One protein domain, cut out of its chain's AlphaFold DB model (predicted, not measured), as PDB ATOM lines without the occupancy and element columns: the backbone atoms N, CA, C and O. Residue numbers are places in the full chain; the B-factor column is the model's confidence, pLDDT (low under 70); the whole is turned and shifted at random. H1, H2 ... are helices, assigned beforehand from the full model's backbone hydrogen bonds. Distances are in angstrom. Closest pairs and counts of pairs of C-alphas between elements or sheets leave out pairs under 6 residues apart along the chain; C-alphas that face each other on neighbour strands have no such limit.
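AT A GLANCE: This is residues 3 to 173 of the 360 residues of the protein "Unannotated protein" of freshwater metagenome (UniProt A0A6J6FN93). Helices H5, H6 and H8 pack into a core, with H3 at one end and long H9 folding back loosely beside H8. H1 and H2 make an L-shaped corner set away from this core. The printed part has 171 residues with nine named helices, H1 to H9 in chain order, and no named strand: class all helix, packing mostly crossed. It is loose, with a radius of gyration of the C-alphas of 19.3 A, spanning 62 by 44 by 38 A.

HOW THE PARTS SIT: H1, residues 3 to 11, touches H2, residues 16 to 25, about perpendicular at 85 degrees, closest at C-alphas 9 and 16, 5.7 A. Both are apart from the other helices. H3, residues 34 to 44, touches H5, residues 66 to 83, with residues 66 to 70 of H5 alone, closest at C-alphas 42 and 70, 5.5 A. H5 and H6, residues 87 to 107, form a hairpin at a shallow tilt of 30 degrees, closest at C-alphas 81 and 90, 6.0 A. H8, residues 121 to 139, touches H6 at a shallow tilt of 26 degrees, opposite ways, closest at C-alphas 96 and 129, 6.6 A. H4, residues 50 to 53, touches H8, closest at C-alphas 51 and 123, 5.0 A. H7, residues 116 to 119, is near H3. H9, residues 145 to 172, is close to H8 but not clearly touching: C-alphas 131 and 155 are closest, 7.0 A. Every O i to N i+4 pair is within hydrogen-bond range in H1, H2, H3, H5 and H6, with 14 of 15 in H8 and 23 of 24 in H9; H4 and H7 are too short.

IN THESE COORDINATES: H1 begins at C-alpha 3 (66.827, 84.326, 7.925). H6 measures 30.2 A and H9 37.1 A, with a kink of 35 degrees near residue 166, ending at C-alpha 172 (78.231, 49.841, 8.063).

THE WHOLE: The farthest C-alphas, 13 and 144, are 61.8 A apart. The printed part has no cut; the link H4 to H5 is long. Residues 54 to 65 and 140 to 173 have pLDDT under 70.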
ATOM      1  N   SER A   3      66.549  83.027   7.297       86.94
ATOM      2  CA  SER A   3      66.827  84.326   7.925       86.94
ATOM      3  C   SER A   3      68.313  84.692   7.912       86.94
ATOM      4  O   SER A   3      68.641  85.830   7.602       86.94
ATOM      5  N   ALA A   4      69.214  83.744   8.191       85.69
ATOM      6  CA  ALA A   4      70.653  84.011   8.219       85.69
ATOM      7  C   ALA A   4      71.226  84.405   6.836       85.69
ATOM      8  O   ALA A   4      71.852  85.461   6.766       85.69
ATOM      9  N   PRO A   5      70.960  83.675   5.728       84.62
ATOM     10  CA  PRO A   5      71.356  84.118   4.386       84.62
ATOM     11  C   PRO A   5      70.795  85.488   3.985       84.62
ATOM     12  O   PRO A   5      71.495  86.274   3.356       84.62
ATOM     13  N   ILE A   6      69.547  85.797   4.361       88.56
ATOM     14  CA  ILE A   6      68.927  87.098   4.061       88.56
ATOM     15  C   ILE A   6      69.627  88.221   4.839       88.56
ATOM     16  O   ILE A   6      69.928  89.268   4.272       88.56
ATOM     17  N   VAL A   7      69.917  88.007   6.126       90.38
ATOM     18  CA  VAL A   7      70.649  88.977   6.956       90.38
ATOM     19  C   VAL A   7      72.061  89.208   6.423       90.38
ATOM     20  O   VAL A   7      72.483  90.358   6.347       90.38
ATOM     21  N   ASP A   8      72.770  88.151   6.026       87.62
ATOM     22  CA  ASP A   8      74.088  88.268   5.397       87.62
ATOM     23  C   ASP A   8      74.015  89.088   4.101       87.62
ATOM     24  O   ASP A   8      74.761  90.055   3.954       87.62
ATOM     25  N   GLN A   9      73.035  88.800   3.236       91.12
ATOM     26  CA  GLN A   9      72.829  89.533   1.987       91.12
ATOM     27  C   GLN A   9      72.584  91.036   2.193       91.12
ATOM     28  O   GLN A   9      72.956  91.839   1.342       91.12
ATOM     29  N   MET A  10      71.944  91.423   3.300       92.56
ATOM     30  CA  MET A  10      71.694  92.830   3.630       92.56
ATOM     31  C   MET A  10      72.879  93.510   4.324       92.56
ATOM     32  O   MET A  10      72.983  94.732   4.277       92.56
ATOM     33  N   ARG A  11      73.738  92.751   5.018       92.12
ATOM     34  CA  ARG A  11      74.830  93.299   5.843       92.12
ATOM     35  C   ARG A  11      76.191  93.295   5.157       92.12
ATOM     36  O   ARG A  11      77.039  94.092   5.544       92.12
ATOM     37  N   ARG A  12      76.431  92.400   4.197       86.25
ATOM     38  CA  ARG A  12      77.711  92.276   3.487       86.25
ATOM     39  C   ARG A  12      77.618  92.785   2.055       86.25
ATOM     40  O   ARG A  12      76.574  92.688   1.417       86.25
ATOM     41  N   VAL A  13      78.742  93.293   1.549       85.81
ATOM     42  CA  VAL A  13      78.902  93.715   0.155       85.81
ATOM     43  C   VAL A  13      80.189  93.086  -0.409       85.81
ATOM     44  O   VAL A  13      81.265  93.447   0.064       85.81
ATOM     45  N   PRO A  14      80.096  92.170  -1.393       85.19
ATOM     46  CA  PRO A  14      78.868  91.524  -1.857       85.19
ATOM     47  C   PRO A  14      78.303  90.562  -0.795       85.19
ATOM     48  O   PRO A  14      79.037  89.944  -0.027       85.19
ATOM     49  N   GLY A  15      76.978  90.451  -0.738       87.31
ATOM     50  CA  GLY A  15      76.301  89.451   0.086       87.31
ATOM     51  C   GLY A  15      76.372  88.052  -0.532       87.31
ATOM     52  O   GLY A  15      76.577  87.916  -1.741       87.31
ATOM     53  N   ASN A  16      76.153  87.003   0.266       85.81
ATOM     54  CA  ASN A  16      76.287  85.617  -0.202       85.81
ATOM     55  C   ASN A  16      75.427  85.267  -1.437       85.81
ATOM     56  O   ASN A  16      75.882  84.505  -2.288       85.81
ATOM     57  N   LEU A  17      74.204  85.801  -1.584       88.25
ATOM     58  CA  LEU A  17      73.371  85.524  -2.769       88.25
ATOM     59  C   LEU A  17      73.902  86.228  -4.020       88.25
ATOM     60  O   LEU A  17      73.777  85.683  -5.114       88.25
ATOM     61  N   THR A  18      74.499  87.413  -3.867       89.75
ATOM     62  CA  THR A  18      75.184  88.105  -4.966       89.75
ATOM     63  C   THR A  18      76.381  87.292  -5.442       89.75
ATOM     64  O   THR A  18      76.474  87.033  -6.637       89.75
ATOM     65  N   ILE A  19      77.217  86.818  -4.511       86.94
ATOM     66  CA  ILE A  19      78.389  85.982  -4.818       86.94
ATOM     67  C   ILE A  19      77.959  84.712  -5.553       86.94
ATOM     68  O   ILE A  19      78.492  84.405  -6.613       86.94
ATOM     69  N   LEU A  20      76.954  83.993  -5.036       86.94
ATOM     70  CA  LEU A  20      76.443  82.786  -5.690       86.94
ATOM     71  C   LEU A  20      75.910  83.093  -7.090       86.94
ATOM     72  O   LEU A  20      76.215  82.370  -8.033       86.94
ATOM     73  N   ARG A  21      75.126  84.167  -7.247       90.06
ATOM     74  CA  ARG A  21      74.617  84.566  -8.562       90.06
ATOM     75  C   ARG A  21      75.770  84.813  -9.527       90.06
ATOM     76  O   ARG A  21      75.757  84.219 -10.593       90.06
ATOM     77  N   GLU A  22      76.732  85.655  -9.156       89.12
ATOM     78  CA  GLU A  22      77.893  85.993  -9.987       89.12
ATOM     79  C   GLU A  22      78.685  84.742 -10.362       89.12
ATOM     80  O   GLU A  22      78.878  84.486 -11.548       89.12
ATOM     81  N   HIS A  23      78.989  83.890  -9.384       85.25
ATOM     82  CA  HIS A  23      79.682  82.623  -9.596       85.25
ATOM     83  C   HIS A  23      78.979  81.714 -10.623       85.25
ATOM     84  O   HIS A  23      79.634  81.133 -11.483       85.25
ATOM     85  N   PHE A  24      77.642  81.621 -10.595       86.38
ATOM     86  CA  PHE A  24      76.882  80.799 -11.549       86.38
ATOM     87  C   PHE A  24      76.555  81.501 -12.882       86.38
ATOM     88  O   PHE A  24      76.266  80.820 -13.868       86.38
ATOM     89  N   THR A  25      76.543  82.838 -12.942       87.88
ATOM     90  CA  THR A  25      76.222  83.586 -14.175       87.88
ATOM     91  C   THR A  25      77.443  83.931 -15.013       87.88
ATOM     92  O   THR A  25      77.329  84.022 -16.234       87.88
ATOM     93  N   THR A  26      78.591  84.114 -14.369       87.12
ATOM     94  CA  THR A  26      79.872  84.469 -14.985       87.12
ATOM     95  C   THR A  26      80.964  83.579 -14.390       87.12
ATOM     96  O   THR A  26      81.777  84.073 -13.613       87.12
ATOM     97  N   PRO A  27      80.944  82.263 -14.676       85.12
ATOM     98  CA  PRO A  27      81.969  81.363 -14.169       85.12
ATOM     99  C   PRO A  27      83.313  81.648 -14.849       85.12
ATOM    100  O   PRO A  27      83.363  81.874 -16.061       85.12
ATOM    101  N   ASP A  28      84.391  81.588 -14.071       85.19
ATOM    102  CA  ASP A  28      85.770  81.741 -14.563       85.19
ATOM    103  C   ASP A  28      86.275  80.481 -15.290       85.19
ATOM    104  O   ASP A  28      87.275  80.511 -16.007       85.19
ATOM    105  N   GLU A  29      85.554  79.367 -15.134       85.88
ATOM    106  CA  GLU A  29      85.858  78.076 -15.740       85.88
ATOM    107  C   GLU A  29      84.817  77.692 -16.801       85.88
ATOM    108  O   GLU A  29      83.630  78.027 -16.685       85.88
ATOM    109  N   PRO A  30      85.223  76.955 -17.850       88.56
ATOM    110  CA  PRO A  30      84.290  76.482 -18.856       88.56
ATOM    111  C   PRO A  30      83.303  75.469 -18.266       88.56
ATOM    112  O   PRO A  30      83.634  74.654 -17.402       88.56
ATOM    113  N   TYR A  31      82.082  75.478 -18.800       90.69
ATOM    114  CA  TYR A  31      81.116  74.413 -18.551       90.69
ATOM    115  C   TYR A  31      81.630  73.073 -19.079       90.69
ATOM    116  O   TYR A  31      82.312  73.013 -20.108       90.69
ATOM    117  N   ILE A  32      81.235  71.984 -18.421       86.69
ATOM    118  CA  ILE A  32      81.533  70.639 -18.901       86.69
ATOM    119  C   ILE A  32      80.951  70.412 -20.302       86.69
ATOM    120  O   ILE A  32      79.893  70.935 -20.667       86.69
ATOM    121  N   ALA A  33      81.620  69.573 -21.096       88.69
ATOM    122  CA  ALA A  33      81.142  69.227 -22.428       88.69
ATOM    123  C   ALA A  33      79.739  68.592 -22.371       88.69
ATOM    124  O   ALA A  33      79.455  67.740 -21.525       88.69
ATOM    125  N   LEU A  34      78.868  68.929 -23.331       91.00
ATOM    126  CA  LEU A  34      77.506  68.382 -23.391       91.00
ATOM    127  C   LEU A  34      77.498  66.847 -23.510       91.00
ATOM    128  O   LEU A  34      76.611  66.183 -22.975       91.00
ATOM    129  N   SER A  35      78.506  66.278 -24.176       87.25
ATOM    130  CA  SER A  35      78.714  64.831 -24.252       87.25
ATOM    131  C   SER A  35      78.964  64.223 -22.872       87.25
ATOM    132  O   SER A  35      78.363  63.200 -22.547       87.25
ATOM    133  N   LEU A  36      79.784  64.865 -22.036       85.88
ATOM    134  CA  LEU A  36      80.026  64.445 -20.658       85.88
ATOM    135  C   LEU A  36      78.755  64.588 -19.812       85.88
ATOM    136  O   LEU A  36      78.365  63.631 -19.149       85.88
ATOM    137  N   ALA A  37      78.043  65.712 -19.911       89.56
ATOM    138  CA  ALA A  37      76.769  65.906 -19.216       89.56
ATOM    139  C   ALA A  37      75.728  64.829 -19.589       89.56
ATOM    140  O   ALA A  37      75.064  64.270 -18.714       89.56
ATOM    141  N   ALA A  38      75.620  64.470 -20.873       89.31
ATOM    142  CA  ALA A  38      74.741  63.393 -21.331       89.31
ATOM    143  C   ALA A  38      75.164  62.024 -20.772       89.31
ATOM    144  O   ALA A  38      74.315  61.247 -20.324       89.31
ATOM    145  N   ARG A  39      76.470  61.726 -20.745       85.75
ATOM    146  CA  ARG A  39      77.010  60.499 -20.133       85.75
ATOM    147  C   ARG A  39      76.697  60.435 -18.638       85.75
ATOM    148  O   ARG A  39      76.265  59.393 -18.154       85.75
ATOM    149  N   ILE A  40      76.849  61.553 -17.931       86.94
ATOM    150  CA  ILE A  40      76.503  61.679 -16.517       86.94
ATOM    151  C   ILE A  40      75.013  61.385 -16.321       86.94
ATOM    152  O   ILE A  40      74.663  60.441 -15.619       86.94
ATOM    153  N   VAL A  41      74.124  62.127 -16.985       90.69
ATOM    154  CA  VAL A  41      72.667  61.989 -16.815       90.69
ATOM    155  C   VAL A  41      72.185  60.576 -17.142       90.69
ATOM    156  O   VAL A  41      71.391  60.015 -16.392       90.69
ATOM    157  N   THR A  42      72.673  59.976 -18.228       90.50
ATOM    158  CA  THR A  42      72.279  58.612 -18.625       90.50
ATOM    159  C   THR A  42      72.795  57.540 -17.666       90.50
ATOM    160  O   THR A  42      72.126  56.524 -17.483       90.50
ATOM    161  N   SER A  43      73.943  57.767 -17.021       86.44
ATOM    162  CA  SER A  43      74.463  56.887 -15.971       86.44
ATOM    163  C   SER A  43      73.661  57.028 -14.672       86.44
ATOM    164  O   SER A  43      73.248  56.031 -14.080       86.44
ATOM    165  N   GLN A  44      73.371  58.264 -14.251       86.81
ATOM    166  CA  GLN A  44      72.665  58.532 -12.996       86.81
ATOM    167  C   GLN A  44      71.168  58.190 -13.066       86.81
ATOM    168  O   GLN A  44      70.613  57.627 -12.122       86.81
ATOM    169  N   TYR A  45      70.503  58.487 -14.188       91.25
ATOM    170  CA  TYR A  45      69.078  58.222 -14.414       91.25
ATOM    171  C   TYR A  45      68.827  56.863 -15.078       91.25
ATOM    172  O   TYR A  45      68.134  56.743 -16.089       91.25
ATOM    173  N   ASN A  46      69.418  55.819 -14.514       88.19
ATOM    174  CA  ASN A  46      69.364  54.464 -15.049       88.19
ATOM    175  C   ASN A  46      68.601  53.540 -14.090       88.19
ATOM    176  O   ASN A  46      68.717  53.699 -12.879       88.19
ATOM    177  N   VAL A  47      67.826  52.567 -14.591       85.00
ATOM    178  CA  VAL A  47      67.120  51.586 -13.734       85.00
ATOM    179  C   VAL A  47      68.087  50.775 -12.859       85.00
ATOM    180  O   VAL A  47      67.734  50.409 -11.744       85.00
ATOM    181  N   LEU A  48      69.308  50.541 -13.342       80.44
ATOM    182  CA  LEU A  48      70.409  49.906 -12.611       80.44
ATOM    183  C   LEU A  48      71.506  50.930 -12.275       80.44
ATOM    184  O   LEU A  48      72.694  50.629 -12.329       80.44
ATOM    185  N   GLY A  49      71.107  52.175 -12.010       77.69
ATOM    186  CA  GLY A  49      72.033  53.271 -11.743       77.69
ATOM    187  C   GLY A  49      72.715  53.187 -10.371       77.69
ATOM    188  O   GLY A  49      72.357  52.348  -9.537       77.69
ATOM    189  N   PRO A  50      73.659  54.106 -10.094       77.75
ATOM    190  CA  PRO A  50      74.400  54.157  -8.828       77.75
ATOM    191  C   PRO A  50      73.512  54.274  -7.580       77.75
ATOM    192  O   PRO A  50      73.877  53.805  -6.508       77.75
ATOM    193  N   TRP A  51      72.303  54.822  -7.722       81.38
ATOM    194  CA  TRP A  51      71.314  54.889  -6.643       81.38
ATOM    195  C   TRP A  51      70.829  53.510  -6.154       81.38
ATOM    196  O   TRP A  51      70.310  53.418  -5.044       81.38
ATOM    197  N   LEU A  52      70.974  52.455  -6.968       80.25
ATOM    198  CA  LEU A  52      70.629  51.074  -6.615       80.25
ATOM    199  C   LEU A  52      71.871  50.231  -6.306       80.25
ATOM    200  O   LEU A  52      71.859  49.455  -5.356       80.25
ATOM    201  N   LEU A  53      72.920  50.362  -7.124       75.62
ATOM    202  CA  LEU A  53      74.121  49.517  -7.056       75.62
ATOM    203  C   LEU A  53      75.242  50.095  -6.180       75.62
ATOM    204  O   LEU A  53      76.235  49.416  -5.934       75.62
ATOM    205  N   GLY A  54      75.079  51.326  -5.701       66.31
ATOM    206  CA  GLY A  54      76.074  52.037  -4.914       66.31
ATOM    207  C   GLY A  54      77.103  52.796  -5.763       66.31
ATOM    208  O   GLY A  54      77.195  52.615  -6.985       66.31
ATOM    209  N   PRO A  55      77.884  53.677  -5.113       61.19
ATOM    210  CA  PRO A  55      78.997  54.366  -5.756       61.19
ATOM    211  C   PRO A  55      80.096  53.360  -6.146       61.19
ATOM    212  O   PRO A  55      80.243  52.321  -5.505       61.19
ATOM    213  N   HIS A  56      80.912  53.700  -7.147       52.25
ATOM    214  CA  HIS A  56      82.111  52.967  -7.614       52.25
ATOM    215  C   HIS A  56      81.922  51.767  -8.553       52.25
ATOM    216  O   HIS A  56      82.879  51.426  -9.240       52.25
ATOM    217  N   VAL A  57      80.730  51.174  -8.698       48.56
ATOM    218  CA  VAL A  57      80.567  50.042  -9.644       48.56
ATOM    219  C   VAL A  57      80.708  50.502 -11.112       48.56
ATOM    220  O   VAL A  57      80.942  49.688 -11.998       48.56
ATOM    221  N   HIS A  58      80.597  51.808 -11.400       49.06
ATOM    222  CA  HIS A  58      80.533  52.314 -12.776       49.06
ATOM    223  C   HIS A  58      81.141  53.717 -12.987       49.06
ATOM    224  O   HIS A  58      80.675  54.459 -13.852       49.06
ATOM    225  N   ALA A  59      82.203  54.102 -12.266       41.81
ATOM    226  CA  ALA A  59      82.971  55.303 -12.653       41.81
ATOM    227  C   ALA A  59      83.521  55.188 -14.098       41.81
ATOM    228  O   ALA A  59      83.722  56.187 -14.778       41.81
ATOM    229  N   SER A  60      83.623  53.958 -14.617       41.72
ATOM    230  CA  SER A  60      83.917  53.622 -16.010       41.72
ATOM    231  C   SER A  60      82.675  53.206 -16.816       41.72
ATOM    232  O   SER A  60      82.750  52.271 -17.619       41.72
ATOM    233  N   ASN A  61      81.511  53.848 -16.640       45.00
ATOM    234  CA  ASN A  61      80.314  53.550 -17.443       45.00
ATOM    235  C   ASN A  61      80.452  54.001 -18.908       45.00
ATOM    236  O   ASN A  61      79.504  54.518 -19.491       45.00
ATOM    237  N   ASP A  62      81.622  53.806 -19.524       52.88
ATOM    238  CA  ASP A  62      81.829  53.986 -20.950       52.88
ATOM    239  C   ASP A  62      81.219  52.866 -21.808       52.88
ATOM    240  O   ASP A  62      81.139  52.976 -23.030       52.88
ATOM    241  N   SER A  63      80.644  51.849 -21.161       61.59
ATOM    242  CA  SER A  63      79.894  50.779 -21.812       61.59
ATOM    243  C   SER A  63      78.571  51.266 -22.424       61.59
ATOM    244  O   SER A  63      77.861  52.120 -21.885       61.59
ATOM    245  N   TRP A  64      78.197  50.687 -23.566       68.88
ATOM    246  CA  TRP A  64      76.918  50.931 -24.244       68.88
ATOM    247  C   TRP A  64      75.701  50.512 -23.395       68.88
ATOM    248  O   TRP A  64      74.596  51.007 -23.627       68.88
ATOM    249  N   LEU A  65      75.905  49.667 -22.372       65.06
ATOM    250  CA  LEU A  65      74.863  49.179 -21.455       65.06
ATOM    251  C   LEU A  65      74.157  50.291 -20.652       65.06
ATOM    252  O   LEU A  65      73.050  50.072 -20.155       65.06
ATOM    253  N   ARG A  66      74.727  51.502 -20.567       75.19
ATOM    254  CA  ARG A  66      74.060  52.658 -19.936       75.19
ATOM    255  C   ARG A  66      72.782  53.089 -20.665       75.19
ATOM    256  O   ARG A  66      71.829  53.541 -20.032       75.19
ATOM    257  N   TRP A  67      72.724  52.912 -21.986       82.62
ATOM    258  CA  TRP A  67      71.595  53.374 -22.796       82.62
ATOM    259  C   TRP A  67      70.316  52.552 -22.586       82.62
ATOM    260  O   TRP A  67      69.282  53.168 -22.322       82.62
ATOM    261  N   PRO A  68      70.336  51.201 -22.618       86.19
ATOM    262  CA  PRO A  68      69.147  50.396 -22.333       86.19
ATOM    263  C   PRO A  68      68.486  50.723 -20.990       86.19
ATOM    264  O   PRO A  68      67.263  50.853 -20.915       86.19
ATOM    265  N   GLY A  69      69.283  50.895 -19.933       87.62
ATOM    266  CA  GLY A  69      68.762  51.199 -18.602       87.62
ATOM    267  C   GLY A  69      68.138  52.594 -18.508       87.62
ATOM    268  O   GLY A  69      67.046  52.738 -17.959       87.62
ATOM    269  N   PHE A  70      68.759  53.610 -19.112       91.19
ATOM    270  CA  PHE A  70      68.170  54.949 -19.228       91.19
ATOM    271  C   PHE A  70      66.868  54.939 -20.046       91.19
ATOM    272  O   PHE A  70      65.841  55.449 -19.597       91.19
ATOM    273  N   VAL A  71      66.869  54.301 -21.224       93.06
ATOM    274  CA  VAL A  71      65.680  54.203 -22.089       93.06
ATOM    275  C   VAL A  71      64.540  53.489 -21.369       93.06
ATOM    276  O   VAL A  71      63.396  53.934 -21.442       93.06
ATOM    277  N   THR A  72      64.841  52.431 -20.615       91.56
ATOM    278  CA  THR A  72      63.847  51.715 -19.804       91.56
ATOM    279  C   THR A  72      63.255  52.618 -18.720       91.56
ATOM    280  O   THR A  72      62.034  52.648 -18.559       91.56
ATOM    281  N   MET A  73      64.080  53.411 -18.024       93.06
ATOM    282  CA  MET A  73      63.613  54.377 -17.021       93.06
ATOM    283  C   MET A  73      62.649  55.398 -17.641       93.06
ATOM    284  O   MET A  73      61.552  55.630 -17.122       93.06
ATOM    285  N   VAL A  74      63.020  55.973 -18.789       95.19
ATOM    286  CA  VAL A  74      62.180  56.926 -19.528       95.19
ATOM    287  C   VAL A  74      60.880  56.264 -19.993       95.19
ATOM    288  O   VAL A  74      59.801  56.824 -19.796       95.19
ATOM    289  N   ALA A  75      60.948  55.053 -20.548       94.56
ATOM    290  CA  ALA A  75      59.782  54.320 -21.033       94.56
ATOM    291  C   ALA A  75      58.778  54.020 -19.909       94.56
ATOM    292  O   ALA A  75      57.582  54.279 -20.072       94.56
ATOM    293  N   ILE A  76      59.254  53.544 -18.752       93.25
ATOM    294  CA  ILE A  76      58.424  53.287 -17.564       93.25
ATOM    295  C   ILE A  76      57.777  54.584 -17.067       93.25
ATOM    296  O   ILE A  76      56.590  54.597 -16.738       93.25
ATOM    297  N   THR A  77      58.527  55.683 -17.068       94.50
ATOM    298  CA  THR A  77      58.040  56.997 -16.638       94.50
ATOM    299  C   THR A  77      56.920  57.510 -17.539       94.50
ATOM    300  O   THR A  77      55.834  57.857 -17.071       94.50
ATOM    301  N   VAL A  78      57.144  57.503 -18.855       94.44
ATOM    302  CA  VAL A  78      56.143  57.917 -19.847       94.44
ATOM    303  C   VAL A  78      54.905  57.024 -19.767       94.44
ATOM    304  O   VAL A  78      53.772  57.513 -19.819       94.44
ATOM    305  N   TRP A  79      55.101  55.715 -19.602       94.44
ATOM    306  CA  TRP A  79      54.014  54.767 -19.392       94.44
ATOM    307  C   TRP A  79      53.204  55.096 -18.129       94.44
ATOM    308  O   TRP A  79      51.976  55.164 -18.200       94.44
ATOM    309  N   ALA A  80      53.867  55.371 -17.002       92.00
ATOM    310  CA  ALA A  80      53.219  55.697 -15.734       92.00
ATOM    311  C   ALA A  80      52.428  57.012 -15.814       92.00
ATOM    312  O   ALA A  80      51.294  57.072 -15.340       92.00
ATOM    313  N   ILE A  81      52.964  58.039 -16.481       91.69
ATOM    314  CA  ILE A  81      52.256  59.308 -16.719       91.69
ATOM    315  C   ILE A  81      50.988  59.074 -17.552       91.69
ATOM    316  O   ILE A  81      49.922  59.592 -17.215       91.69
ATOM    317  N   ARG A  82      51.074  58.254 -18.609       90.31
ATOM    318  CA  ARG A  82      49.932  57.936 -19.486       90.31
ATOM    319  C   ARG A  82      48.880  57.054 -18.813       90.31
ATOM    320  O   ARG A  82      47.695  57.182 -19.111       90.31
ATOM    321  N   ARG A  83      49.294  56.137 -17.935       88.25
ATOM    322  CA  ARG A  83      48.401  55.180 -17.257       88.25
ATOM    323  C   ARG A  83      47.887  55.666 -15.907       88.25
ATOM    324  O   ARG A  83      46.877  55.141 -15.436       88.25
ATOM    325  N   GLY A  84      48.529  56.656 -15.293       81.06
ATOM    326  CA  GLY A  84      48.106  57.236 -14.025       81.06
ATOM    327  C   GLY A  84      46.710  57.838 -14.148       81.06
ATOM    328  O   GLY A  84      46.509  58.822 -14.848       81.06
ATOM    329  N   ARG A  85      45.715  57.257 -13.473       79.56
ATOM    330  CA  ARG A  85      44.333  57.772 -13.493       79.56
ATOM    331  C   ARG A  85      44.056  58.747 -12.349       79.56
ATOM    332  O   ARG A  85      43.215  59.630 -12.503       79.56
ATOM    333  N   GLY A  86      44.797  58.671 -11.243       81.00
ATOM    334  CA  GLY A  86      44.661  59.599 -10.119       81.00
ATOM    335  C   GLY A  86      45.189  60.999 -10.449       81.00
ATOM    336  O   GLY A  86      46.297  61.137 -10.962       81.00
ATOM    337  N   ALA A  87      44.419  62.044 -10.128       84.75
ATOM    338  CA  ALA A  87      44.845  63.435 -10.322       84.75
ATOM    339  C   ALA A  87      46.106  63.768  -9.505       84.75
ATOM    340  O   ALA A  87      47.030  64.394 -10.015       84.75
ATOM    341  N   VAL A  88      46.173  63.288  -8.258       85.19
ATOM    342  CA  VAL A  88      47.333  63.484  -7.373       85.19
ATOM    343  C   VAL A  88      48.574  62.767  -7.908       85.19
ATOM    344  O   VAL A  88      49.638  63.365  -7.974       85.19
ATOM    345  N   GLU A  89      48.444  61.514  -8.350       85.06
ATOM    346  CA  GLU A  89      49.581  60.736  -8.871       85.06
ATOM    347  C   GLU A  89      50.151  61.343 -10.145       85.06
ATOM    348  O   GLU A  89      51.363  61.493 -10.259       85.06
ATOM    349  N   ARG A  90      49.278  61.751 -11.073       87.62
ATOM    350  CA  ARG A  90      49.705  62.461 -12.280       87.62
ATOM    351  C   ARG A  90      50.425  63.760 -11.936       87.62
ATOM    352  O   ARG A  90      51.483  64.010 -12.496       87.62
ATOM    353  N   ARG A  91      49.902  64.557 -10.996       90.06
ATOM    354  CA  ARG A  91      50.565  65.791 -10.542       90.06
ATOM    355  C   ARG A  91      51.941  65.516  -9.939       90.06
ATOM    356  O   ARG A  91      52.886  66.200 -10.303       90.06
ATOM    357  N   LEU A  92      52.069  64.509  -9.073       91.56
ATOM    358  CA  LEU A  92      53.350  64.142  -8.462       91.56
ATOM    359  C   LEU A  92      54.357  63.626  -9.493       91.56
ATOM    360  O   LEU A  92      55.518  64.022  -9.443       91.56
ATOM    361  N   LEU A  93      53.925  62.796 -10.447       92.75
ATOM    362  CA  LEU A  93      54.776  62.331 -11.546       92.75
ATOM    363  C   LEU A  93      55.247  63.494 -12.421       92.75
ATOM    364  O   LEU A  93      56.438  63.585 -12.708       92.75
ATOM    365  N   LEU A  94      54.340  64.394 -12.812       94.12
ATOM    366  CA  LEU A  94      54.678  65.567 -13.620       94.12
ATOM    367  C   LEU A  94      55.629  66.508 -12.880       94.12
ATOM    368  O   LEU A  94      56.619  66.936 -13.458       94.12
ATOM    369  N   LEU A  95      55.367  66.789 -11.601       94.75
ATOM    370  CA  LEU A  95      56.221  67.648 -10.784       94.75
ATOM    371  C   LEU A  95      57.606  67.028 -10.575       94.75
ATOM    372  O   LEU A  95      58.609  67.698 -10.785       94.75
ATOM    373  N   THR A  96      57.669  65.738 -10.240       94.12
ATOM    374  CA  THR A  96      58.941  65.012 -10.093       94.12
ATOM    375  C   THR A  96      59.747  65.055 -11.387       94.12
ATOM    376  O   THR A  96      60.936  65.351 -11.357       94.12
ATOM    377  N   ASN A  97      59.101  64.830 -12.534       95.94
ATOM    378  CA  ASN A  97      59.779  64.861 -13.828       95.94
ATOM    379  C   ASN A  97      60.166  66.274 -14.271       95.94
ATOM    380  O   ASN A  97      61.220  66.438 -14.870       95.94
ATOM    381  N   ALA A  98      59.390  67.300 -13.917       96.69
ATOM    382  CA  ALA A  98      59.797  68.688 -14.113       96.69
ATOM    383  C   ALA A  98      61.073  69.008 -13.314       96.69
ATOM    384  O   ALA A  98      62.004  69.593 -13.861       96.69
ATOM    385  N   VAL A  99      61.156  68.558 -12.056       96.31
ATOM    386  CA  VAL A  99      62.364  68.704 -11.224       96.31
ATOM    387  C   VAL A  99      63.537  67.901 -11.796       96.31
ATOM    388  O   VAL A  99      64.653  68.408 -11.820       96.31
ATOM    389  N   ILE A 100      63.305  66.694 -12.323       95.81
ATOM    390  CA  ILE A 100      64.340  65.914 -13.025       95.81
ATOM    391  C   ILE A 100      64.843  66.665 -14.261       95.81
ATOM    392  O   ILE A 100      66.050  66.758 -14.447       95.81
ATOM    393  N   CYS A 101      63.961  67.252 -15.077       96.19
ATOM    394  CA  CYS A 101      64.363  68.064 -16.229       96.19
ATOM    395  C   CYS A 101      65.202  69.280 -15.812       96.19
ATOM    396  O   CYS A 101      66.237  69.538 -16.423       96.19
ATOM    397  N   VAL A 102      64.803  69.988 -14.751       96.44
ATOM    398  CA  VAL A 102      65.615  71.069 -14.165       96.44
ATOM    399  C   VAL A 102      66.965  70.529 -13.698       96.44
ATOM    400  O   VAL A 102      67.991  71.153 -13.946       96.44
ATOM    401  N   GLY A 103      66.991  69.344 -13.091       94.06
ATOM    402  CA  GLY A 103      68.227  68.708 -12.663       94.06
ATOM    403  C   GLY A 103      69.157  68.343 -13.822       94.06
ATOM    404  O   GLY A 103      70.355  68.582 -13.738       94.06
ATOM    405  N   VAL A 104      68.615  67.844 -14.937       94.75
ATOM    406  CA  VAL A 104      69.376  67.586 -16.171       94.75
ATOM    407  C   VAL A 104      69.989  68.878 -16.708       94.75
ATOM    408  O   VAL A 104      71.177  68.905 -17.023       94.75
ATOM    409  N   LEU A 105      69.215  69.967 -16.749       94.00
ATOM    410  CA  LEU A 105      69.731  71.285 -17.129       94.00
ATOM    411  C   LEU A 105      70.810  71.767 -16.149       94.00
ATOM    412  O   LEU A 105      71.822  72.310 -16.581       94.00
ATOM    413  N   SER A 106      70.652  71.510 -14.850       92.94
ATOM    414  CA  SER A 106      71.660  71.841 -13.839       92.94
ATOM    415  C   SER A 106      72.980  71.108 -14.081       92.94
ATOM    416  O   SER A 106      74.033  71.717 -13.935       92.94
ATOM    417  N   VAL A 107      72.949  69.836 -14.498       92.19
ATOM    418  CA  VAL A 107      74.168  69.071 -14.825       92.19
ATOM    419  C   VAL A 107      74.905  69.681 -16.020       92.19
ATOM    420  O   VAL A 107      76.126  69.768 -15.999       92.19
ATOM    421  N   THR A 108      74.190  70.184 -17.034       91.75
ATOM    422  CA  THR A 108      74.824  70.893 -18.169       91.75
ATOM    423  C   THR A 108      75.470  72.226 -17.790       91.75
ATOM    424  O   THR A 108      76.182  72.812 -18.599       91.75
ATOM    425  N   ARG A 109      75.204  72.721 -16.576       91.31
ATOM    426  CA  ARG A 109      75.733  73.976 -16.035       91.31
ATOM    427  C   ARG A 109      76.816  73.767 -14.980       91.31
ATOM    428  O   ARG A 109      77.226  74.738 -14.357       91.31
ATOM    429  N   ILE A 110      77.293  72.536 -14.799       88.31
ATOM    430  CA  ILE A 110      78.515  72.281 -14.034       88.31
ATOM    431  C   ILE A 110      79.680  72.890 -14.816       88.31
ATOM    432  O   ILE A 110      79.812  72.645 -16.016       88.31
ATOM    433  N   PHE A 111      80.488  73.702 -14.149       88.31
ATOM    434  CA  PHE A 111      81.731  74.257 -14.673       88.31
ATOM    435  C   PHE A 111      82.903  73.754 -13.839       88.31
ATOM    436  O   PHE A 111      82.729  73.408 -12.669       88.31
ATOM    437  N   GLY A 112      84.063  73.671 -14.482       82.62
ATOM    438  CA  GLY A 112      85.259  73.086 -13.891       82.62
ATOM    439  C   GLY A 112      85.244  71.557 -13.800       82.62
ATOM    440  O   GLY A 112      84.468  70.894 -14.502       82.62
ATOM    441  N   PRO A 113      86.129  70.974 -12.969       71.62
ATOM    442  CA  PRO A 113      86.221  69.534 -12.784       71.62
ATOM    443  C   PRO A 113      84.918  68.935 -12.253       71.62
ATOM    444  O   PRO A 113      84.299  69.432 -11.309       71.62
ATOM    445  N   TYR A 114      84.501  67.822 -12.849       77.50
ATOM    446  CA  TYR A 114      83.333  67.091 -12.389       77.50
ATOM    447  C   TYR A 114      83.712  66.163 -11.235       77.50
ATOM    448  O   TYR A 114      84.540  65.274 -11.383       77.50
ATOM    449  N   TYR A 115      83.014  66.300 -10.111       74.88
ATOM    450  CA  TYR A 115      83.104  65.345  -9.014       74.88
ATOM    451  C   TYR A 115      81.758  64.673  -8.773       74.88
ATOM    452  O   TYR A 115      80.745  65.349  -8.596       74.88
ATOM    453  N   GLU A 116      81.734  63.342  -8.686       73.56
ATOM    454  CA  GLU A 116      80.489  62.565  -8.554       73.56
ATOM    455  C   GLU A 116      79.620  63.012  -7.371       73.56
ATOM    456  O   GLU A 116      78.389  63.022  -7.456       73.56
ATOM    457  N   TYR A 117      80.242  63.435  -6.265       71.44
ATOM    458  CA  TYR A 117      79.504  63.875  -5.085       71.44
ATOM    459  C   TYR A 117      78.591  65.082  -5.363       71.44
ATOM    460  O   TYR A 117      77.541  65.193  -4.730       71.44
ATOM    461  N   THR A 118      78.929  65.935  -6.338       80.50
ATOM    462  CA  THR A 118      78.166  67.152  -6.677       80.50
ATOM    463  C   THR A 118      76.774  66.855  -7.235       80.50
ATOM    464  O   THR A 118      75.887  67.705  -7.171       80.50
ATOM    465  N   ILE A 119      76.544  65.635  -7.732       86.81
ATOM    466  CA  ILE A 119      75.278  65.230  -8.354       86.81
ATOM    467  C   ILE A 119      74.565  64.090  -7.623       86.81
ATOM    468  O   ILE A 119      73.536  63.608  -8.097       86.81
ATOM    469  N   ARG A 120      75.053  63.652  -6.454       84.56
ATOM    470  CA  ARG A 120      74.425  62.554  -5.688       84.56
ATOM    471  C   ARG A 120      72.975  62.835  -5.293       84.56
ATOM    472  O   ARG A 120      72.186  61.907  -5.149       84.56
ATOM    473  N   TRP A 121      72.573  64.103  -5.187       86.25
ATOM    474  CA  TRP A 121      71.171  64.485  -4.968       86.25
ATOM    475  C   TRP A 121      70.235  63.983  -6.081       86.25
ATOM    476  O   TRP A 121      69.050  63.746  -5.837       86.25
ATOM    477  N   PHE A 122      70.756  63.749  -7.288       89.75
ATOM    478  CA  PHE A 122      69.995  63.213  -8.413       89.75
ATOM    479  C   PHE A 122      69.489  61.783  -8.144       89.75
ATOM    480  O   PHE A 122      68.440  61.388  -8.658       89.75
ATOM    481  N   TRP A 123      70.168  61.020  -7.277       89.38
ATOM    482  CA  TRP A 123      69.751  59.672  -6.866       89.38
ATOM    483  C   TRP A 123      68.397  59.686  -6.161       89.38
ATOM    484  O   TRP A 123      67.547  58.835  -6.420       89.38
ATOM    485  N   VAL A 124      68.159  60.698  -5.324       88.75
ATOM    486  CA  VAL A 124      66.886  60.873  -4.616       88.75
ATOM    487  C   VAL A 124      65.747  61.079  -5.614       88.75
ATOM    488  O   VAL A 124      64.678  60.485  -5.467       88.75
ATOM    489  N   LEU A 125      65.984  61.865  -6.669       91.75
ATOM    490  CA  LEU A 125      64.999  62.099  -7.725       91.75
ATOM    491  C   LEU A 125      64.714  60.829  -8.536       91.75
ATOM    492  O   LEU A 125      63.548  60.533  -8.811       91.75
ATOM    493  N   ALA A 126      65.753  60.062  -8.878       91.38
ATOM    494  CA  ALA A 126      65.607  58.788  -9.580       91.38
ATOM    495  C   ALA A 126      64.753  57.801  -8.770       91.38
ATOM    496  O   ALA A 126      63.770  57.266  -9.289       91.38
ATOM    497  N   VAL A 127      65.053  57.631  -7.477       89.00
ATOM    498  CA  VAL A 127      64.284  56.745  -6.593       89.00
ATOM    499  C   VAL A 127      62.844  57.225  -6.440       89.00
ATOM    500  O   VAL A 127      61.913  56.427  -6.562       89.00
ATOM    501  N   MET A 128      62.635  58.526  -6.223       89.31
ATOM    502  CA  MET A 128      61.293  59.096  -6.111       89.31
ATOM    503  C   MET A 128      60.461  58.812  -7.368       89.31
ATOM    504  O   MET A 128      59.305  58.394  -7.264       89.31
ATOM    505  N   ASN A 129      61.054  58.958  -8.555       93.56
ATOM    506  CA  ASN A 129      60.386  58.629  -9.808       93.56
ATOM    507  C   ASN A 129      60.061  57.131  -9.926       93.56
ATOM    508  O   ASN A 129      58.930  56.782 -10.274       93.56
ATOM    509  N   VAL A 130      61.000  56.242  -9.582       90.69
ATOM    510  CA  VAL A 130      60.775  54.785  -9.589       90.69
ATOM    511  C   VAL A 130      59.621  54.401  -8.663       90.69
ATOM    512  O   VAL A 130      58.719  53.675  -9.080       90.69
ATOM    513  N   VAL A 131      59.587  54.929  -7.437       88.25
ATOM    514  CA  VAL A 131      58.514  54.658  -6.464       88.25
ATOM    515  C   VAL A 131      57.152  55.106  -6.998       88.25
ATOM    516  O   VAL A 131      56.170  54.363  -6.900       88.25
ATOM    517  N   LEU A 132      57.074  56.291  -7.609       90.25
ATOM    518  CA  LEU A 132      55.836  56.782  -8.220       90.25
ATOM    519  C   LEU A 132      55.396  55.909  -9.405       90.25
ATOM    520  O   LEU A 132      54.208  55.596  -9.530       90.25
ATOM    521  N   CYS A 133      56.335  55.465 -10.241       90.38
ATOM    522  CA  CYS A 133      56.050  54.565 -11.357       90.38
ATOM    523  C   CYS A 133      55.543  53.196 -10.877       90.38
ATOM    524  O   CYS A 133      54.528  52.701 -11.377       90.38
ATOM    525  N   LEU A 134      56.193  52.610  -9.866       88.19
ATOM    526  CA  LEU A 134      55.771  51.354  -9.241       88.19
ATOM    527  C   LEU A 134      54.373  51.472  -8.634       88.19
ATOM    528  O   LEU A 134      53.553  50.568  -8.789       88.19
ATOM    529  N   ARG A 135      54.055  52.604  -8.000       84.94
ATOM    530  CA  ARG A 135      52.718  52.852  -7.453       84.94
ATOM    531  C   ARG A 135      51.640  52.801  -8.537       84.94
ATOM    532  O   ARG A 135      50.625  52.137  -8.336       84.94
ATOM    533  N   VAL A 136      51.861  53.443  -9.688       87.75
ATOM    534  CA  VAL A 136      50.926  53.378 -10.828       87.75
ATOM    535  C   VAL A 136      50.790  51.946 -11.349       87.75
ATOM    536  O   VAL A 136      49.672  51.498 -11.616       87.75
ATOM    537  N   LEU A 137      51.900  51.207 -11.439       84.69
ATOM    538  CA  LEU A 137      51.912  49.808 -11.873       84.69
ATOM    539  C   LEU A 137      51.090  48.894 -10.963       84.69
ATOM    540  O   LEU A 137      50.300  48.079 -11.443       84.69
ATOM    541  N   LEU A 138      51.244  49.043  -9.651       80.19
ATOM    542  CA  LEU A 138      50.572  48.202  -8.668       80.19
ATOM    543  C   LEU A 138      49.080  48.535  -8.514       80.19
ATOM    544  O   LEU A 138      48.288  47.648  -8.199       80.19
ATOM    545  N   ARG A 139      48.669  49.778  -8.799       73.69
ATOM    546  CA  ARG A 139      47.268  50.226  -8.699       73.69
ATOM    547  C   ARG A 139      46.340  49.595  -9.745       73.69
ATOM    548  O   ARG A 139      45.134  49.532  -9.531       73.69
ATOM    549  N   GLY A 140      46.893  49.124 -10.865       61.94
ATOM    550  CA  GLY A 140      46.155  48.407 -11.911       61.94
ATOM    551  C   GLY A 140      45.798  46.960 -11.557       61.94
ATOM    552  O   GLY A 140      45.118  46.300 -12.339       61.94
ATOM    553  N   ARG A 141      46.247  46.455 -10.400       60.25
ATOM    554  CA  ARG A 141      45.923  45.111  -9.912       60.25
ATOM    555  C   ARG A 141      44.825  45.192  -8.844       60.25
ATOM    556  O   ARG A 141      44.934  46.045  -7.958       60.25
ATOM    557  N   PRO A 142      43.792  44.323  -8.885       49.81
ATOM    558  CA  PRO A 142      42.795  44.245  -7.824       49.81
ATOM    559  C   PRO A 142      43.524  43.866  -6.539       49.81
ATOM    560  O   PRO A 142      43.999  42.746  -6.369       49.81
ATOM    561  N   THR A 143      43.711  44.848  -5.671       50.28
ATOM    562  CA  THR A 143      44.468  44.693  -4.439       50.28
ATOM    563  C   THR A 143      43.481  44.866  -3.289       50.28
ATOM    564  O   THR A 143      42.826  45.908  -3.212       50.28
ATOM    565  N   PRO A 144      43.291  43.846  -2.426       50.81
ATOM    566  CA  PRO A 144      42.345  43.936  -1.318       50.81
ATOM    567  C   PRO A 144      42.721  45.118  -0.417       50.81
ATOM    568  O   PRO A 144      43.886  45.482  -0.339       50.81
ATOM    569  N   PHE A 145      41.761  45.723   0.282       49.44
ATOM    570  CA  PHE A 145      41.921  46.944   1.097       49.44
ATOM    571  C   PHE A 145      43.167  46.959   2.025       49.44
ATOM    572  O   PHE A 145      43.797  47.998   2.232       49.44
ATOM    573  N   LEU A 146      43.607  45.789   2.502       50.28
ATOM    574  CA  LEU A 146      44.850  45.588   3.266       50.28
ATOM    575  C   LEU A 146      46.142  45.851   2.460       50.28
ATOM    576  O   LEU A 146      47.145  46.287   3.022       50.28
ATOM    577  N   ALA A 147      46.137  45.630   1.147       53.41
ATOM    578  CA  ALA A 147      47.263  45.847   0.243       53.41
ATOM    579  C   ALA A 147      47.536  47.338  -0.039       53.41
ATOM    580  O   ALA A 147      48.688  47.703  -0.248       53.41
ATOM    581  N   GLY A 148      46.528  48.216   0.052       55.97
ATOM    582  CA  GLY A 148      46.725  49.671  -0.022       55.97
ATOM    583  C   GLY A 148      47.511  50.219   1.177       55.97
ATOM    584  O   GLY A 148      48.469  50.973   0.998       55.97
ATOM    585  N   ARG A 149      47.180  49.760   2.396       56.16
ATOM    586  CA  ARG A 149      47.974  50.034   3.612       56.16
ATOM    587  C   ARG A 149      49.363  49.406   3.537       56.16
ATOM    588  O   ARG A 149      50.326  50.071   3.898       56.16
ATOM    589  N   ARG A 150      49.486  48.175   3.018       55.69
ATOM    590  CA  ARG A 150      50.792  47.526   2.799       55.69
ATOM    591  C   ARG A 150      51.649  48.249   1.763       55.69
ATOM    592  O   ARG A 150      52.851  48.262   1.942       55.69
ATOM    593  N   MET A 151      51.078  48.869   0.729       53.78
ATOM    594  CA  MET A 151      51.840  49.643  -0.264       53.78
ATOM    595  C   MET A 151      52.314  50.991   0.262       53.78
ATOM    596  O   MET A 151      53.430  51.385  -0.046       53.78
ATOM    597  N   VAL A 152      51.497  51.703   1.044       59.50
ATOM    598  CA  VAL A 152      51.968  52.911   1.743       59.50
ATOM    599  C   VAL A 152      53.039  52.523   2.751       59.50
ATOM    600  O   VAL A 152      54.088  53.148   2.766       59.50
ATOM    601  N   ALA A 153      52.827  51.438   3.501       59.16
ATOM    602  CA  ALA A 153      53.837  50.897   4.395       59.16
ATOM    603  C   ALA A 153      55.104  50.502   3.636       59.16
ATOM    604  O   ALA A 153      56.160  50.890   4.085       59.16
ATOM    605  N   LEU A 154      55.025  49.831   2.481       59.59
ATOM    606  CA  LEU A 154      56.171  49.466   1.639       59.59
ATOM    607  C   LEU A 154      56.862  50.684   1.039       59.59
ATOM    608  O   LEU A 154      58.073  50.709   1.043       59.59
ATOM    609  N   ALA A 155      56.141  51.698   0.562       58.97
ATOM    610  CA  ALA A 155      56.746  52.925   0.045       58.97
ATOM    611  C   ALA A 155      57.435  53.711   1.165       58.97
ATOM    612  O   ALA A 155      58.559  54.161   0.990       58.97
ATOM    613  N   SER A 156      56.803  53.810   2.337       59.59
ATOM    614  CA  SER A 156      57.425  54.352   3.542       59.59
ATOM    615  C   SER A 156      58.600  53.491   3.993       59.59
ATOM    616  O   SER A 156      59.618  54.050   4.355       59.59
ATOM    617  N   LEU A 157      58.514  52.162   3.910       64.44
ATOM    618  CA  LEU A 157      59.597  51.239   4.244       64.44
ATOM    619  C   LEU A 157      60.721  51.321   3.220       64.44
ATOM    620  O   LEU A 157      61.854  51.165   3.608       64.44
ATOM    621  N   SER A 158      60.441  51.584   1.944       58.47
ATOM    622  CA  SER A 158      61.433  51.785   0.889       58.47
ATOM    623  C   SER A 158      62.085  53.152   1.011       58.47
ATOM    624  O   SER A 158      63.283  53.251   0.821       58.47
ATOM    625  N   SER A 159      61.346  54.202   1.377       57.84
ATOM    626  CA  SER A 159      61.929  55.501   1.721       57.84
ATOM    627  C   SER A 159      62.742  55.417   3.008       57.84
ATOM    628  O   SER A 159      63.838  55.951   3.051       57.84
ATOM    629  N   VAL A 160      62.262  54.705   4.028       66.19
ATOM    630  CA  VAL A 160      62.990  54.447   5.279       66.19
ATOM    631  C   VAL A 160      64.133  53.466   5.065       66.19
ATOM    632  O   VAL A 160      65.120  53.586   5.759       66.19
ATOM    633  N   ALA A 161      64.060  52.544   4.110       60.41
ATOM    634  CA  ALA A 161      65.151  51.644   3.746       60.41
ATOM    635  C   ALA A 161      66.111  52.290   2.754       60.41
ATOM    636  O   ALA A 161      67.224  51.819   2.660       60.41
ATOM    637  N   LEU A 162      65.727  53.348   2.038       62.53
ATOM    638  CA  LEU A 162      66.629  54.155   1.217       62.53
ATOM    639  C   LEU A 162      67.350  55.176   2.086       62.53
ATOM    640  O   LEU A 162      68.567  55.243   2.062       62.53
ATOM    641  N   VAL A 163      66.616  55.940   2.899       64.69
ATOM    642  CA  VAL A 163      67.214  56.769   3.951       64.69
ATOM    643  C   VAL A 163      68.034  55.851   4.841       64.69
ATOM    644  O   VAL A 163      69.223  56.053   4.980       64.69
ATOM    645  N   GLY A 164      67.451  54.750   5.291       56.66
ATOM    646  CA  GLY A 164      68.100  53.716   6.072       56.66
ATOM    647  C   GLY A 164      69.252  53.033   5.361       56.66
ATOM    648  O   GLY A 164      70.183  52.732   6.061       56.66
ATOM    649  N   SER A 165      69.286  52.834   4.040       52.38
ATOM    650  CA  SER A 165      70.451  52.266   3.341       52.38
ATOM    651  C   SER A 165      71.511  53.315   3.059       52.38
ATOM    652  O   SER A 165      72.682  52.984   3.076       52.38
ATOM    653  N   THR A 166      71.153  54.582   2.860       53.88
ATOM    654  CA  THR A 166      72.132  55.679   2.808       53.88
ATOM    655  C   THR A 166      72.736  55.925   4.188       53.88
ATOM    656  O   THR A 166      73.942  56.108   4.309       53.88
ATOM    657  N   THR A 167      71.926  55.828   5.244       51.91
ATOM    658  CA  THR A 167      72.352  55.862   6.642       51.91
ATOM    659  C   THR A 167      73.082  54.579   7.018       51.91
ATOM    660  O   THR A 167      74.077  54.664   7.704       51.91
ATOM    661  N   PHE A 168      72.670  53.402   6.548       45.19
ATOM    662  CA  PHE A 168      73.302  52.112   6.837       45.19
ATOM    663  C   PHE A 168      74.549  51.899   5.998       45.19
ATOM    664  O   PHE A 168      75.471  51.319   6.505       45.19
ATOM    665  N   GLN A 169      74.692  52.450   4.798       51.59
ATOM    666  CA  GLN A 169      75.999  52.540   4.137       51.59
ATOM    667  C   GLN A 169      76.900  53.555   4.854       51.59
ATOM    668  O   GLN A 169      78.107  53.351   4.938       51.59
ATOM    669  N   ALA A 170      76.320  54.602   5.451       49.03
ATOM    670  CA  ALA A 170      77.040  55.483   6.368       49.03
ATOM    671  C   ALA A 170      77.320  54.848   7.755       49.03
ATOM    672  O   ALA A 170      78.184  55.350   8.462       49.03
ATOM    673  N   VAL A 171      76.632  53.759   8.144       43.69
ATOM    674  CA  VAL A 171      76.705  53.114   9.479       43.69
ATOM    675  C   VAL A 171      77.338  51.706   9.447       43.69
ATOM    676  O   VAL A 171      77.990  51.325  10.401       43.69
ATOM    677  N   GLU A 172      77.280  50.932   8.365       44.53
ATOM    678  CA  GLU A 172      78.231  49.841   8.063       44.53
ATOM    679  C   GLU A 172      79.626  50.434   7.855       44.53
ATOM    680  O   GLU A 172      80.633  49.822   8.202       44.53
ATOM    681  N   GLY A 173      79.676  51.698   7.427       44.94
ATOM    682  CA  GLY A 173      80.771  52.619   7.679       44.94
ATOM    683  C   GLY A 173      80.828  53.133   9.124       44.94
ATOM    684  O   GLY A 173      81.143  54.296   9.317       44.94
TER     685      GLY A 173